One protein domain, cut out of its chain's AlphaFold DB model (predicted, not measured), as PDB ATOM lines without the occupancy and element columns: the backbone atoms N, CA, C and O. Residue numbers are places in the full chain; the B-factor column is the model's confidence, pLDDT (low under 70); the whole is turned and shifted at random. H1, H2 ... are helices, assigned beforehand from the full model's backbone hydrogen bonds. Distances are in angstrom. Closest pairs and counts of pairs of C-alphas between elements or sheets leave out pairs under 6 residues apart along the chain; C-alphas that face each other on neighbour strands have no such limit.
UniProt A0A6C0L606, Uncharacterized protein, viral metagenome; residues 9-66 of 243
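What this domain is: This is residues 9 to 66 of the 243 residues of an uncharacterized protein of viral metagenome (UniProt A0A6C0L606). Three helices lie one after another along an elongated shape, H2 toward one end, H1 between, and H3 running out to the other end. H3 packs steeply on H1 with residues 49 to 56 alone and then runs on away from it, and its far end, with the last printed residue, sticks out at residues 61 to 66; H2 is only near H1. The printed part has 58 residues with three named helices, H1, H2 and H3 in that order along the chain, and no named strand, and its class is all helix. It is only just compact, close to loose, with a radius of gyration of the C-alphas of 11.9 A, and the C-alphas span 38 by 21 by 15 A along their three main axes.

How they stand to each other: H1, residues 9 to 24, is close to H2, residues 35 to 44, but not clearly touching it. Their closest C-alphas, those of Ala 22 and Ser 42, are 5.6 A apart, and this is the one pair within 8 A. H1 and H2 run the same way at a steep tilt of 56 degrees, with their centres 13.2 A apart. H2 and H3, residues 49 to 65, follow each other in the chain but are apart. H3 touches H1 with residues 49 to 56 alone. The closest C-alphas of H1 and H3 are those of His 18 and Ala 52, 4.9 A apart, and 13 pairs are within 8 A. H1 and H3 run opposite ways at a steep tilt of 69.5 degrees, only just short of about perpendicular, with their centres 10.3 A apart. In H1, H2 and H3 every O i to N i+4 pair is within hydrogen-bond range.

Where its parts are: H1 begins at C-alpha 9 at (199.053, 175.217, 229.993) and is 22.6 A long from first to last C-alpha. H2 begins at C-alpha 35 at (215.996, 174.275, 221.316) and is 14.3 A long. H3, the longest helix with 17 residues, is 24.0 A long and ends at C-alpha 65 at (182.976, 168.620, 220.802).

The domain as a whole: The two C-alphas farthest apart, those of Ala 33 and Gly 65, are 39.1 A apart. The printed part has no cut. The link from H1 to H2 has 10 residues and is short, and the link from H2 to H3 has 4 residues and is tight. The mean pLDDT of the printed part is 86.0, and residues 63 to 66 are under 70.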
ATOM      1  N   ALA A   9     199.395 176.550 230.484       82.50
ATOM      2  CA  ALA A   9     199.053 175.217 229.993       82.50
ATOM      3  C   ALA A   9     198.715 175.223 228.494       82.50
ATOM      4  O   ALA A   9     199.073 174.289 227.785       82.50
ATOM      5  N   TRP A  10     198.091 176.298 227.999       84.94
ATOM      6  CA  TRP A  10     197.887 176.501 226.565       84.94
ATOM      7  C   TRP A  10     199.214 176.630 225.809       84.94
ATOM      8  O   TRP A  10     199.422 175.933 224.823       84.94
ATOM      9  N   ASN A  11     200.143 177.454 226.304       88.69
ATOM     10  CA  ASN A  11     201.465 177.605 225.692       88.69
ATOM     11  C   ASN A  11     202.275 176.298 225.705       88.69
ATOM     12  O   ASN A  11     202.959 176.013 224.725       88.69
ATOM     13  N   ALA A  12     202.181 175.500 226.775       88.12
ATOM     14  CA  ALA A  12     202.787 174.169 226.824       88.12
ATOM     15  C   ALA A  12     202.174 173.232 225.769       88.12
ATOM     16  O   ALA A  12     202.905 172.641 224.984       88.12
ATOM     17  N   PHE A  13     200.841 173.182 225.677       87.62
ATOM     18  CA  PHE A  13     200.138 172.360 224.690       87.62
ATOM     19  C   PHE A  13     200.473 172.749 223.241       87.62
ATOM     20  O   PHE A  13     200.780 171.878 222.434       87.62
ATOM     21  N   VAL A  14     200.512 174.046 222.915       88.44
ATOM     22  CA  VAL A  14     200.966 174.539 221.599       88.44
ATOM     23  C   VAL A  14     202.422 174.140 221.325       88.44
ATOM     24  O   VAL A  14     202.756 173.777 220.200       88.44
ATOM     25  N   ALA A  15     203.298 174.185 222.335       88.19
ATOM     26  CA  ALA A  15     204.691 173.767 222.189       88.19
ATOM     27  C   ALA A  15     204.845 172.249 221.996       88.19
ATOM     28  O   ALA A  15     205.793 171.826 221.338       88.19
ATOM     29  N   ASP A  16     203.938 171.435 222.536       88.56
ATOM     30  CA  ASP A  16     203.915 169.988 222.310       88.56
ATOM     31  C   ASP A  16     203.348 169.650 220.921       88.56
ATOM     32  O   ASP A  16     203.994 168.912 220.181       88.56
ATOM     33  N   VAL A  17     202.258 170.299 220.486       91.38
ATOM     34  CA  VAL A  17     201.751 170.191 219.101       91.38
ATOM     35  C   VAL A  17     202.818 170.614 218.082       91.38
ATOM     36  O   VAL A  17     202.999 169.941 217.074       91.38
ATOM     37  N   HIS A  18     203.599 171.664 218.357       91.31
ATOM     38  CA  HIS A  18     204.724 172.055 217.498       91.31
ATOM     39  C   HIS A  18     205.812 170.970 217.401       91.31
ATOM     40  O   HIS A  18     206.428 170.820 216.350       91.31
ATOM     41  N   LYS A  19     206.087 170.215 218.475       89.38
ATOM     42  CA  LYS A  19     207.046 169.092 218.424       89.38
ATOM     43  C   LYS A  19     206.492 167.919 217.627       89.38
ATOM     44  O   LYS A  19     207.260 167.279 216.923       89.38
ATOM     45  N   GLU A  20     205.195 167.643 217.740       89.88
ATOM     46  CA  GLU A  20     204.536 166.596 216.954       89.88
ATOM     47  C   GLU A  20     204.551 166.931 215.459       89.88
ATOM     48  O   GLU A  20     205.026 166.121 214.675       89.88
ATOM     49  N   LEU A  21     204.156 168.151 215.074       89.81
ATOM     50  CA  LEU A  21     204.212 168.615 213.679       89.81
ATOM     51  C   LEU A  21     205.648 168.619 213.122       89.81
ATOM     52  O   LEU A  21     205.879 168.210 211.987       89.81
ATOM     53  N   ALA A  22     206.633 169.027 213.930       88.31
ATOM     54  CA  ALA A  22     208.043 168.924 213.555       88.31
ATOM     55  C   ALA A  22     208.479 167.460 213.351       88.31
ATOM     56  O   ALA A  22     209.173 167.165 212.383       88.31
ATOM     57  N   LEU A  23     208.033 166.534 214.206       90.19
ATOM     58  CA  LEU A  23     208.324 165.104 214.085       90.19
ATOM     59  C   LEU A  23     207.646 164.470 212.858       90.19
ATOM     60  O   LEU A  23     208.269 163.643 212.196       90.19
ATOM     61  N   GLU A  24     206.421 164.879 212.515       89.31
ATOM     62  CA  GLU A  24     205.737 164.488 211.271       89.31
ATOM     63  C   GLU A  24     206.509 164.956 210.025       89.31
ATOM     64  O   GLU A  24     206.607 164.217 209.047       89.31
ATOM     65  N   ALA A  25     207.141 166.133 210.090       86.69
ATOM     66  CA  ALA A  25     208.056 166.643 209.065       86.69
ATOM     67  C   ALA A  25     209.485 166.046 209.128       86.69
ATOM     68  O   ALA A  25     210.367 166.475 208.385       86.69
ATOM     69  N   GLY A  26     209.741 165.069 210.008       88.62
ATOM     70  CA  GLY A  26     211.043 164.405 210.162       88.62
ATOM     71  C   GLY A  26     212.080 165.159 211.010       88.62
ATOM     72  O   GLY A  26     213.220 164.715 211.111       88.62
ATOM     73  N   VAL A  27     211.711 166.272 211.649       90.00
ATOM     74  CA  VAL A  27     212.588 167.095 212.497       90.00
ATOM     75  C   VAL A  27     212.536 166.594 213.947       90.00
ATOM     76  O   VAL A  27     211.694 167.000 214.753       90.00
ATOM     77  N   ILE A  28     213.459 165.700 214.308       89.19
ATOM     78  CA  ILE A  28     213.483 165.046 215.624       89.19
ATOM     79  C   ILE A  28     214.208 165.922 216.656       89.19
ATOM     80  O   ILE A  28     215.414 166.137 216.579       89.19
ATOM     81  N   TYR A  29     213.495 166.376 217.696       83.25
ATOM     82  CA  TYR A  29     214.040 167.276 218.731       83.25
ATOM     83  C   TYR A  29     215.369 166.807 219.355       83.25
ATOM     84  O   TYR A  29     216.241 167.626 219.637       83.25
ATOM     85  N   ALA A  30     215.521 165.497 219.571       86.06
ATOM     86  CA  ALA A  30     216.695 164.900 220.212       86.06
ATOM     87  C   ALA A  30     217.984 164.974 219.370       86.06
ATOM     88  O   ALA A  30     219.070 164.826 219.925       86.06
ATOM     89  N   GLU A  31     217.884 165.221 218.061       87.62
ATOM     90  CA  GLU A  31     219.038 165.322 217.156       87.62
ATOM     91  C   GLU A  31     219.694 166.715 217.192       87.62
ATOM     92  O   GLU A  31     220.820 166.896 216.726       87.62
ATOM     93  N   TYR A  32     219.029 167.706 217.797       89.31
ATOM     94  CA  TYR A  32     219.506 169.085 217.854       89.31
ATOM     95  C   TYR A  32     220.112 169.428 219.216       89.31
ATOM     96  O   TYR A  32     219.455 169.376 220.253       89.31
ATOM     97  N   ALA A  33     221.351 169.926 219.203       86.06
ATOM     98  CA  ALA A  33     222.083 170.331 220.408       86.06
ATOM     99  C   ALA A  33     221.444 171.496 221.203       86.06
ATOM    100  O   ALA A  33     221.901 171.824 222.297       86.06
ATOM    101  N   SER A  34     220.418 172.168 220.668       90.75
ATOM    102  CA  SER A  34     219.670 173.199 221.394       90.75
ATOM    103  C   SER A  34     218.257 173.397 220.847       90.75
ATOM    104  O   SER A  34     218.007 173.236 219.652       90.75
ATOM    105  N   HIS A  35     217.355 173.884 221.706       86.12
ATOM    106  CA  HIS A  35     215.996 174.275 221.316       86.12
ATOM    107  C   HIS A  35     215.982 175.309 220.172       86.12
ATOM    108  O   HIS A  35     215.125 175.257 219.296       86.12
ATOM    109  N   LYS A  36     216.961 176.225 220.134       90.88
ATOM    110  CA  LYS A  36     217.084 177.230 219.064       90.88
ATOM    111  C   LYS A  36     217.436 176.599 217.711       90.88
ATOM    112  O   LYS A  36     216.911 177.046 216.698       90.88
ATOM    113  N   ALA A  37     218.296 175.578 217.697       89.75
ATOM    114  CA  ALA A  37     218.638 174.843 216.478       89.75
ATOM    115  C   ALA A  37     217.439 174.026 215.964       89.75
ATOM    116  O   ALA A  37     217.118 174.101 214.783       89.75
ATOM    117  N   PHE A  38     216.712 173.357 216.865       91.44
ATOM    118  CA  PHE A  38     215.456 172.676 216.533       91.44
ATOM    119  C   PHE A  38     214.412 173.622 215.916       91.44
ATOM    120  O   PHE A  38     213.812 173.290 214.897       91.44
ATOM    121  N   LEU A  39     214.199 174.813 216.494       90.31
ATOM    122  CA  LEU A  39     213.243 175.788 215.948       90.31
ATOM    123  C   LEU A  39     213.660 176.326 214.570       90.31
ATOM    124  O   LEU A  39     212.791 176.642 213.762       90.31
ATOM    125  N   ALA A  40     214.963 176.429 214.291       91.25
ATOM    126  CA  ALA A  40     215.449 176.785 212.960       91.25
ATOM    127  C   ALA A  40     215.131 175.676 211.945       91.25
ATOM    128  O   ALA A  40     214.501 175.958 210.931       91.25
ATOM    129  N   ALA A  41     215.452 174.419 212.269       90.31
ATOM    130  CA  ALA A  41     215.160 173.269 211.414       90.31
ATOM    131  C   ALA A  41     213.651 173.041 211.203       90.31
ATOM    132  O   ALA A  41     213.218 172.768 210.090       90.31
ATOM    133  N   SER A  42     212.829 173.236 212.243       90.44
ATOM    134  CA  SER A  42     211.361 173.179 212.127       90.44
ATOM    135  C   SER A  42     210.853 174.211 211.116       90.44
ATOM    136  O   SER A  42     210.031 173.889 210.264       90.44
ATOM    137  N   LYS A  43     211.398 175.435 211.162       92.69
ATOM    138  CA  LYS A  43     211.049 176.508 210.226       92.69
ATOM    139  C   LYS A  43     211.553 176.237 208.803       92.69
ATOM    140  O   LYS A  43     210.865 176.594 207.852       92.69
ATOM    141  N   GLU A  44     212.724 175.621 208.642       90.88
ATOM    142  CA  GLU A  44     213.232 175.166 207.337       90.88
ATOM    143  C   GLU A  44     212.358 174.051 206.741       90.88
ATOM    144  O   GLU A  44     212.111 174.051 205.539       90.88
ATOM    145  N   ALA A  45     211.800 173.177 207.585       88.44
ATOM    146  CA  ALA A  45     210.788 172.184 207.215       88.44
ATOM    147  C   ALA A  45     209.369 172.769 207.022       88.44
ATOM    148  O   ALA A  45     208.412 172.020 206.838       88.44
ATOM    149  N   GLY A  46     209.210 174.097 207.073       90.38
ATOM    150  CA  GLY A  46     207.934 174.788 206.866       90.38
ATOM    151  C   GLY A  46     207.000 174.832 208.081       90.38
ATOM    152  O   GLY A  46     205.975 175.497 208.003       90.38
ATOM    153  N   ILE A  47     207.355 174.204 209.206       90.31
ATOM    154  CA  ILE A  47     206.549 174.216 210.435       90.31
ATOM    155  C   ILE A  47     206.734 175.553 211.155       90.31
ATOM    156  O   ILE A  47     207.813 175.851 211.683       90.31
ATOM    157  N   VAL A  48     205.675 176.364 211.219       90.88
ATOM    158  CA  VAL A  48     205.654 177.616 211.984       90.88
ATOM    159  C   VAL A  48     204.698 177.560 213.176       90.88
ATOM    160  O   VAL A  48     203.784 176.746 213.294       90.88
ATOM    161  N   ARG A  49     204.934 178.457 214.144       87.56
ATOM    162  CA  ARG A  49     204.156 178.523 215.393       87.56
ATOM    163  C   ARG A  49     202.670 178.844 215.164       87.56
ATOM    164  O   ARG A  49     201.857 178.515 216.025       87.56
ATOM    165  N   SER A  50     202.322 179.475 214.042       89.38
ATOM    166  CA  SER A  50     200.942 179.661 213.568       89.38
ATOM    167  C   SER A  50     200.208 178.329 213.472       89.38
ATOM    168  O   SER A  50     199.153 178.157 214.077       89.38
ATOM    169  N   ASP A  51     200.822 177.367 212.798       88.19
ATOM    170  CA  ASP A  51     200.221 176.095 212.403       88.19
ATOM    171  C   ASP A  51     200.031 175.229 213.648       88.19
ATOM    172  O   ASP A  51     198.959 174.678 213.886       88.19
ATOM    173  N   ALA A  52     201.027 175.243 214.541       88.25
ATOM    174  CA  ALA A  52     200.917 174.642 215.864       88.25
ATOM    175  C   ALA A  52     199.793 175.261 216.721       88.25
ATOM    176  O   ALA A  52     199.161 174.543 217.493       88.25
ATOM    177  N   MET A  53     199.503 176.566 216.600       89.75
ATOM    178  CA  MET A  53     198.356 177.185 217.284       89.75
ATOM    179  C   MET A  53     197.018 176.844 216.621       89.75
ATOM    180  O   MET A  53     196.035 176.632 217.335       89.75
ATOM    181  N   GLN A  54     196.963 176.760 215.292       88.81
ATOM    182  CA  GLN A  54     195.761 176.380 214.548       88.81
ATOM    183  C   GLN A  54     195.386 174.917 214.821       88.81
ATOM    184  O   GLN A  54     194.258 174.634 215.227       88.81
ATOM    185  N   GLU A  55     196.346 173.997 214.723       88.00
ATOM    186  CA  GLU A  55     196.150 172.573 215.008       88.00
ATOM    187  C   GLU A  55     195.887 172.328 216.506       88.00
ATOM    188  O   GLU A  55     194.979 171.573 216.851       88.00
ATOM    189  N   ALA A  56     196.547 173.046 217.427       87.75
ATOM    190  CA  ALA A  56     196.164 173.023 218.844       87.75
ATOM    191  C   ALA A  56     194.714 173.500 219.062       87.75
ATOM    192  O   ALA A  56     193.983 172.929 219.876       87.75
ATOM    193  N   SER A  57     194.263 174.521 218.328       85.94
ATOM    194  CA  SER A  57     192.888 175.033 218.425       85.94
ATOM    195  C   SER A  57     191.878 174.023 217.882       85.94
ATOM    196  O   SER A  57     190.889 173.735 218.556       85.94
ATOM    197  N   ARG A  58     192.176 173.382 216.748       88.81
ATOM    198  CA  ARG A  58     191.393 172.281 216.162       88.81
ATOM    199  C   ARG A  58     191.312 171.066 217.090       88.81
ATOM    200  O   ARG A  58     190.230 170.521 217.314       88.81
ATOM    201  N   ARG A  59     192.430 170.656 217.696       87.19
ATOM    202  CA  ARG A  59     192.486 169.561 218.683       87.19
ATOM    203  C   ARG A  59     191.692 169.893 219.945       87.19
ATOM    204  O   ARG A  59     190.967 169.045 220.459       87.19
ATOM    205  N   LYS A  60     191.752 171.140 220.420       84.50
ATOM    206  CA  LYS A  60     190.944 171.610 221.554       84.50
ATOM    207  C   LYS A  60     189.449 171.679 221.212       84.50
ATOM    208  O   LYS A  60     188.639 171.271 222.038       84.50
ATOM    209  N   ALA A  61     189.083 172.124 220.010       79.56
ATOM    210  CA  ALA A  61     187.697 172.160 219.537       79.56
ATOM    211  C   ALA A  61     187.114 170.747 219.370       79.56
ATOM    212  O   ALA A  61     186.034 170.460 219.876       79.56
ATOM    213  N   THR A  62     187.858 169.818 218.764       74.31
ATOM    214  CA  THR A  62     187.436 168.409 218.635       74.31
ATOM    215  C   THR A  62     187.402 167.670 219.977       74.31
ATOM    216  O   THR A  62     186.548 166.805 220.164       74.31
ATOM    217  N   ALA A  63     188.258 168.025 220.943       69.56
ATOM    218  CA  ALA A  63     188.164 167.530 222.319       69.56
ATOM    219  C   ALA A  63     186.959 168.115 223.083       69.56
ATOM    220  O   ALA A  63     186.326 167.395 223.849       69.56
ATOM    221  N   ALA A  64     186.604 169.385 222.852       57.16
ATOM    222  CA  ALA A  64     185.423 170.020 223.442       57.16
ATOM    223  C   ALA A  64     184.106 169.504 222.828       57.16
ATOM    224  O   ALA A  64     183.145 169.260 223.557       57.16
ATOM    225  N   GLY A  65     184.082 169.269 221.511       44.22
ATOM    226  CA  GLY A  65     182.976 168.620 220.802       44.22
ATOM    227  C   GLY A  65     182.825 167.140 221.170       44.22
ATOM    228  O   GLY A  65     181.710 166.631 221.259       44.22
ATOM    229  N   LYS A  66     183.924 166.452 221.510       48.47
ATOM    230  CA  LYS A  66     183.896 165.130 222.155       48.47
ATOM    231  C   LYS A  66     183.578 165.230 223.652       48.47
ATOM    232  O   LYS A  66     184.310 164.700 224.491       48.47
TER     233      LYS A  66